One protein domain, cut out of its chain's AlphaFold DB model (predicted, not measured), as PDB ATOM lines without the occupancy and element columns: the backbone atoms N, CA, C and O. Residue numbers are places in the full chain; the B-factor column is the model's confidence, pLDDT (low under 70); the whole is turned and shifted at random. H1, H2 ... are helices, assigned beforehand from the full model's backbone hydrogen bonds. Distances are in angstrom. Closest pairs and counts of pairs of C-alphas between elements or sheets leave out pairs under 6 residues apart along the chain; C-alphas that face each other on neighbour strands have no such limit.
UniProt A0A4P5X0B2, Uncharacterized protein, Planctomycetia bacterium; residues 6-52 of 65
ATOM      1  N   PHE A   6     -45.771 -56.195   0.067       79.44
ATOM      2  CA  PHE A   6     -45.090 -54.930  -0.222       79.44
ATOM      3  C   PHE A   6     -45.961 -53.706   0.095       79.44
ATOM      4  O   PHE A   6     -45.499 -52.780   0.761       79.44
ATOM      5  N   ALA A   7     -47.234 -53.724  -0.311       80.44
ATOM      6  CA  ALA A   7     -48.169 -52.632  -0.035       80.44
ATOM      7  C   ALA A   7     -48.372 -52.421   1.474       80.44
ATOM      8  O   ALA A   7     -48.353 -51.288   1.960       80.44
ATOM      9  N   ASP A   8     -48.479 -53.512   2.232       86.44
ATOM     10  CA  ASP A   8     -48.623 -53.445   3.681       86.44
ATOM     11  C   ASP A   8     -47.343 -52.952   4.365       86.44
ATOM     12  O   ASP A   8     -47.403 -52.256   5.378       86.44
ATOM     13  N   ARG A   9     -46.167 -53.294   3.829       83.75
ATOM     14  CA  ARG A   9     -44.880 -52.790   4.327       83.75
ATOM     15  C   ARG A   9     -44.745 -51.285   4.120       83.75
ATOM     16  O   ARG A   9     -44.315 -50.604   5.051       83.75
ATOM     17  N   VAL A  10     -45.162 -50.766   2.963       83.38
ATOM     18  CA  VAL A  10     -45.226 -49.316   2.712       83.38
ATOM     19  C   VAL A  10     -46.194 -48.651   3.694       83.38
ATOM     20  O   VAL A  10     -45.827 -47.683   4.356       83.38
ATOM     21  N   ALA A  11     -47.396 -49.212   3.870       86.75
ATOM     22  CA  ALA A  11     -48.397 -48.680   4.799       86.75
ATOM     23  C   ALA A  11     -47.929 -48.687   6.266       86.75
ATOM     24  O   ALA A  11     -48.293 -47.804   7.041       86.75
ATOM     25  N   ARG A  12     -47.095 -49.661   6.646       92.31
ATOM     26  CA  ARG A  12     -46.476 -49.765   7.977       92.31
ATOM     27  C   ARG A  12     -45.231 -48.890   8.158       92.31
ATOM     28  O   ARG A  12     -44.617 -48.944   9.220       92.31
ATOM     29  N   GLY A  13     -44.850 -48.093   7.161       88.50
ATOM     30  CA  GLY A  13     -43.713 -47.181   7.270       88.50
ATOM     31  C   GLY A  13     -42.348 -47.860   7.136       88.50
ATOM     32  O   GLY A  13     -41.352 -47.332   7.623       88.50
ATOM     33  N   ASN A  14     -42.276 -49.046   6.525       91.94
ATOM     34  CA  ASN A  14     -41.001 -49.720   6.302       91.94
ATOM     35  C   ASN A  14     -40.151 -48.908   5.311       91.94
ATOM     36  O   ASN A  14     -40.522 -48.782   4.145       91.94
ATOM     37  N   LEU A  15     -39.021 -48.381   5.788       85.81
ATOM     38  CA  LEU A  15     -38.135 -47.491   5.031       85.81
ATOM     39  C   LEU A  15     -37.692 -48.091   3.694       85.81
ATOM     40  O   LEU A  15     -37.867 -47.439   2.672       85.81
ATOM     41  N   ASP A  16     -37.251 -49.349   3.674       80.38
ATOM     42  CA  ASP A  16     -36.812 -50.009   2.435       80.38
ATOM     43  C   ASP A  16     -37.948 -50.129   1.404       80.38
ATOM     44  O   ASP A  16     -37.733 -50.031   0.197       80.38
ATOM     45  N   ALA A  17     -39.182 -50.359   1.868       83.25
ATOM     46  CA  ALA A  17     -40.346 -50.447   0.993       83.25
ATOM     47  C   ALA A  17     -40.765 -49.068   0.458       83.25
ATOM     48  O   ALA A  17     -41.171 -48.960  -0.700       83.25
ATOM     49  N   ILE A  18     -40.644 -48.022   1.282       82.12
ATOM     50  CA  ILE A  18     -40.891 -46.631   0.885       82.12
ATOM     51  C   ILE A  18     -39.854 -46.185  -0.145       82.12
ATOM     52  O   ILE A  18     -40.239 -45.739  -1.221       82.12
ATOM     53  N   GLU A  19     -38.566 -46.374   0.139       82.25
ATOM     54  CA  GLU A  19     -37.470 -46.009  -0.763       82.25
ATOM     55  C   GLU A  19     -37.624 -46.714  -2.116       82.25
ATOM     56  O   GLU A  19     -37.545 -46.091  -3.175       82.25
ATOM     57  N   LEU A  20     -37.959 -48.007  -2.103       79.94
ATOM     58  CA  LEU A  20     -38.231 -48.748  -3.329       79.94
ATOM     59  C   LEU A  20     -39.468 -48.217  -4.072       79.94
ATOM     60  O   LEU A  20     -39.440 -48.112  -5.295       79.94
ATOM     61  N   SER A  21     -40.538 -47.850  -3.359       78.19
ATOM     62  CA  SER A  21     -41.727 -47.234  -3.960       78.19
ATOM     63  C   SER A  21     -41.412 -45.882  -4.610       78.19
ATOM     64  O   SER A  21     -41.966 -45.574  -5.665       78.19
ATOM     65  N   GLU A  22     -40.534 -45.081  -4.011       81.19
ATOM     66  CA  GLU A  22     -40.088 -43.801  -4.569       81.19
ATOM     67  C   GLU A  22     -39.216 -44.013  -5.812       81.19
ATOM     68  O   GLU A  22     -39.471 -43.403  -6.851       81.19
ATOM     69  N   ILE A  23     -38.267 -44.955  -5.763       78.19
ATOM     70  CA  ILE A  23     -37.431 -45.324  -6.916       78.19
ATOM     71  C   ILE A  23     -38.293 -45.813  -8.086       78.19
ATOM     72  O   ILE A  23     -38.042 -45.441  -9.234       78.19
ATOM     73  N   LEU A  24     -39.316 -46.629  -7.817       72.88
ATOM     74  CA  LEU A  24     -40.258 -47.094  -8.838       72.88
ATOM     75  C   LEU A  24     -41.160 -45.960  -9.347       72.88
ATOM     76  O   LEU A  24     -41.479 -45.926 -10.529       72.88
ATOM     77  N   GLY A  25     -41.543 -45.010  -8.491       71.12
ATOM     78  CA  GLY A  25     -42.337 -43.841  -8.882       71.12
ATOM     79  C   GLY A  25     -41.572 -42.815  -9.724       71.12
ATOM     80  O   GLY A  25     -42.184 -42.101 -10.516       71.12
ATOM     81  N   MET A  26     -40.246 -42.746  -9.573       70.88
ATOM     82  CA  MET A  26     -39.372 -41.824 -10.308       70.88
ATOM     83  C   MET A  26     -38.865 -42.379 -11.643       70.88
ATOM     84  O   MET A  26     -38.338 -41.616 -12.455       70.88
ATOM     85  N   ARG A  27     -38.986 -43.688 -11.891       62.59
ATOM     86  CA  ARG A  27     -38.561 -44.282 -13.163       62.59
ATOM     87  C   ARG A  27     -39.687 -44.181 -14.196       62.59
ATOM     88  O   ARG A  27     -40.815 -44.567 -13.888       62.59
ATOM     89  N   PRO A  28     -39.408 -43.705 -15.424       61.84
ATOM     90  CA  PRO A  28     -40.383 -43.795 -16.501       61.84
ATOM     91  C   PRO A  28     -40.728 -45.268 -16.729       61.84
ATOM     92  O   PRO A  28     -39.851 -46.133 -16.668       61.84
ATOM     93  N   THR A  29     -42.005 -45.552 -16.982       59.69
ATOM     94  CA  THR A  29     -42.531 -46.911 -17.204       59.69
ATOM     95  C   THR A  29     -41.717 -47.679 -18.256       59.69
ATOM     96  O   THR A  29     -41.502 -48.877 -18.106       59.69
ATOM     97  N   GLU A  30     -41.164 -46.958 -19.235       54.25
ATOM     98  CA  GLU A  30     -40.228 -47.396 -20.288       54.25
ATOM     99  C   GLU A  30     -38.977 -48.118 -19.763       54.25
ATOM    100  O   GLU A  30     -38.411 -48.974 -20.434       54.25
ATOM    101  N   HIS A  31     -38.515 -47.761 -18.565       54.38
ATOM    102  CA  HIS A  31     -37.319 -48.328 -17.942       54.38
ATOM    103  C   HIS A  31     -37.656 -49.445 -16.940       54.38
ATOM    104  O   HIS A  31     -36.778 -50.203 -16.534       54.38
ATOM    105  N   LEU A  32     -38.918 -49.530 -16.504       58.78
ATOM    106  CA  LEU A  32     -39.408 -50.556 -15.578       58.78
ATOM    107  C   LEU A  32     -39.913 -51.799 -16.312       58.78
ATOM    108  O   LEU A  32     -39.735 -52.914 -15.826       58.78
ATOM    109  N   PHE A  33     -40.508 -51.599 -17.482       58.06
ATOM    110  CA  PHE A  33     -40.933 -52.652 -18.385       58.06
ATOM    111  C   PHE A  33     -40.049 -52.546 -19.617       58.06
ATOM    112  O   PHE A  33     -40.235 -51.651 -20.437       58.06
ATOM    113  N   ALA A  34     -39.039 -53.411 -19.704       54.12
ATOM    114  CA  ALA A  34     -38.195 -53.517 -20.884       54.12
ATOM    115  C   ALA A  34     -39.061 -53.990 -22.063       54.12
ATOM    116  O   ALA A  34     -39.244 -55.185 -22.261       54.12
ATOM    117  N   ALA A  35     -39.653 -53.046 -22.792       56.59
ATOM    118  CA  ALA A  35     -40.280 -53.312 -24.075       56.59
ATOM    119  C   ALA A  35     -39.150 -53.605 -25.072       56.59
ATOM    120  O   ALA A  35     -38.302 -52.742 -25.311       56.59
ATOM    121  N   GLU A  36     -39.090 -54.832 -25.597       56.28
ATOM    122  CA  GLU A  36     -38.049 -55.228 -26.554       56.28
ATOM    123  C   GLU A  36     -38.239 -54.512 -27.901       56.28
ATOM    124  O   GLU A  36     -37.268 -54.312 -28.638       56.28
ATOM    125  N   ASP A  37     -39.461 -54.046 -28.203       58.97
ATOM    126  CA  ASP A  37     -39.741 -53.193 -29.356       58.97
ATOM    127  C   ASP A  37     -40.846 -52.128 -29.138       58.97
ATOM    128  O   ASP A  37     -41.489 -52.012 -28.094       58.97
ATOM    129  N   ARG A  38     -41.058 -51.291 -30.163       62.25
ATOM    130  CA  ARG A  38     -42.036 -50.189 -30.158       62.25
ATOM    131  C   ARG A  38     -43.499 -50.660 -30.119       62.25
ATOM    132  O   ARG A  38     -44.359 -49.894 -29.701       62.25
ATOM    133  N   ARG A  39     -43.786 -51.880 -30.570       65.88
ATOM    134  CA  ARG A  39     -45.130 -52.475 -30.557       65.88
ATOM    135  C   ARG A  39     -45.480 -52.962 -29.158       65.88
ATOM    136  O   ARG A  39     -46.582 -52.679 -28.707       65.88
ATOM    137  N   ASP A  40     -44.518 -53.555 -28.451       64.88
ATOM    138  CA  ASP A  40     -44.678 -53.859 -27.024       64.88
ATOM    139  C   ASP A  40     -45.014 -52.581 -26.251       64.88
ATOM    140  O   ASP A  40     -45.905 -52.564 -25.403       64.88
ATOM    141  N   TRP A  41     -44.346 -51.472 -26.582       65.88
ATOM    142  CA  TRP A  41     -44.625 -50.175 -25.973       65.88
ATOM    143  C   TRP A  41     -46.044 -49.656 -26.254       65.88
ATOM    144  O   TRP A  41     -46.731 -49.221 -25.326       65.88
ATOM    145  N   ASP A  42     -46.508 -49.725 -27.504       70.06
ATOM    146  CA  ASP A  42     -47.870 -49.313 -27.868       70.06
ATOM    147  C   ASP A  42     -48.931 -50.182 -27.162       70.06
ATOM    148  O   ASP A  42     -49.944 -49.658 -26.682       70.06
ATOM    149  N   ASP A  43     -48.665 -51.480 -27.001       68.94
ATOM    150  CA  ASP A  43     -49.527 -52.401 -26.256       68.94
ATOM    151  C   ASP A  43     -49.565 -52.066 -24.755       68.94
ATOM    152  O   ASP A  43     -50.647 -52.044 -24.152       68.94
ATOM    153  N   TRP A  44     -48.427 -51.698 -24.154       67.75
ATOM    154  CA  TRP A  44     -48.365 -51.212 -22.771       67.75
ATOM    155  C   TRP A  44     -49.134 -49.901 -22.579       67.75
ATOM    156  O   TRP A  44     -49.912 -49.780 -21.627       67.75
ATOM    157  N   ILE A  45     -48.981 -48.926 -23.482       66.00
ATOM    158  CA  ILE A  45     -49.742 -47.668 -23.427       66.00
ATOM    159  C   ILE A  45     -51.242 -47.940 -23.566       66.00
ATOM    160  O   ILE A  45     -52.053 -47.380 -22.819       66.00
ATOM    161  N   HIS A  46     -51.640 -48.826 -24.476       69.56
ATOM    162  CA  HIS A  46     -53.041 -49.185 -24.667       69.56
ATOM    163  C   HIS A  46     -53.626 -49.966 -23.475       69.56
ATOM    164  O   HIS A  46     -54.819 -49.858 -23.174       69.56
ATOM    165  N   PHE A  47     -52.809 -50.745 -22.766       65.56
ATOM    166  CA  PHE A  47     -53.207 -51.420 -21.534       65.56
ATOM    167  C   PHE A  47     -53.382 -50.425 -20.376       65.56
ATOM    168  O   PHE A  47     -54.463 -50.343 -19.789       65.56
ATOM    169  N   PHE A  48     -52.365 -49.606 -20.096       62.41
ATOM    170  CA  PHE A  48     -52.387 -48.689 -18.954       62.41
ATOM    171  C   PHE A  48     -53.338 -47.504 -19.134       62.41
ATOM    172  O   PHE A  48     -53.927 -47.050 -18.153       62.41
ATOM    173  N   SER A  49     -53.554 -47.025 -20.363       61.34
ATOM    174  CA  SER A  49     -54.549 -45.975 -20.634       61.34
ATOM    175  C   SER A  49     -55.977 -46.415 -20.297       61.34
ATOM    176  O   SER A  49     -56.766 -45.596 -19.831       61.34
ATOM    177  N   ARG A  50     -56.299 -47.707 -20.450       60.56
ATOM    178  CA  ARG A  50     -57.613 -48.269 -20.093       60.56
ATOM    179  C   ARG A  50     -57.808 -48.452 -18.590       60.56
ATOM    180  O   ARG A  50     -58.938 -48.398 -18.120       60.56
ATOM    181  N   THR A  51     -56.729 -48.644 -17.836       53.31
ATOM    182  CA  THR A  51     -56.775 -48.773 -16.369       53.31
ATOM    183  C   THR A  51     -56.558 -47.448 -15.636       53.31
ATOM    184  O   THR A  51     -56.769 -47.377 -14.430       53.31
ATOM    185  N   SER A  52     -56.138 -46.394 -16.344       48.44
ATOM    186  CA  SER A  52     -55.847 -45.067 -15.789       48.44
ATOM    187  C   SER A  52     -57.091 -44.169 -15.707       48.44
ATOM    188  O   SER A  52     -57.007 -42.963 -15.945       48.44
TER     189      SER A  52
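What this domain is: This is residues 6 to 52 of the 65 residues of an uncharacterized protein of Planctomycetia bacterium (UniProt A0A4P5X0B2). The printed part is an open bracket of helices: H2 and the short H3 follow one another along the long axis, H1 packs across H2 at one end, and H4, the longest helix, folds back from the other end with an empty gap between it and H1. Residues 46 to 52, of which 46 to 51 belong to H4, stick out free. The printed part has 47 residues with four named helices, in the order H1, H2, H3, H4, and no named strand; its class is all helix. It is loose, with a radius of gyration of the C-alphas of 13.7 A, and elongated, spanning 38 by 20 by 13 A.

Where its parts are: Find C-alpha 6 at (-45.090, -54.930, -0.222); from there H1 runs through residues 6 to 11. Look next at C-alpha 15 at (-38.135, -47.491, 5.031), where H2 begins; it covers residues 15 to 26 and is 16.4 A long. H3 is residues 29 to 32, 5.1 A from first to last C-alpha. H4, residues 38 to 51, is 20.2 A long and ends at C-alpha 51 at (-56.775, -48.773, -16.369).

How they stand to each other: Start at Val 10 and Ala 17, whose C-alphas, 5.3 A apart, are the closest of H1 and H2. These helices touch, H2 with residues 17 to 21 alone, and are about perpendicular at 75 degrees. H2 and H3 are close but not clearly touching; their closest C-alphas, of Leu 24 and Leu 32, are 7.6 A apart. H3 and H4 are also close but not clearly touching, closest at the C-alphas of Glu 30 and Trp 41, 7.7 A. H1 is apart from H3 and H4, and H2 is apart from H4. Every O i to N i+4 pair is within hydrogen-bond range in H1 and H2, and 9 of 10 in H4; H3 is too short for such a pair.

The domain as a whole: The farthest C-alphas, of Arg 12 and Arg 39, are 38.7 A apart. The printed part has no cut, and its three links are tight. In the B-factor column the mean pLDDT of the printed part is 70.4; residues 27 to 41 and 43 to 52 are under 70.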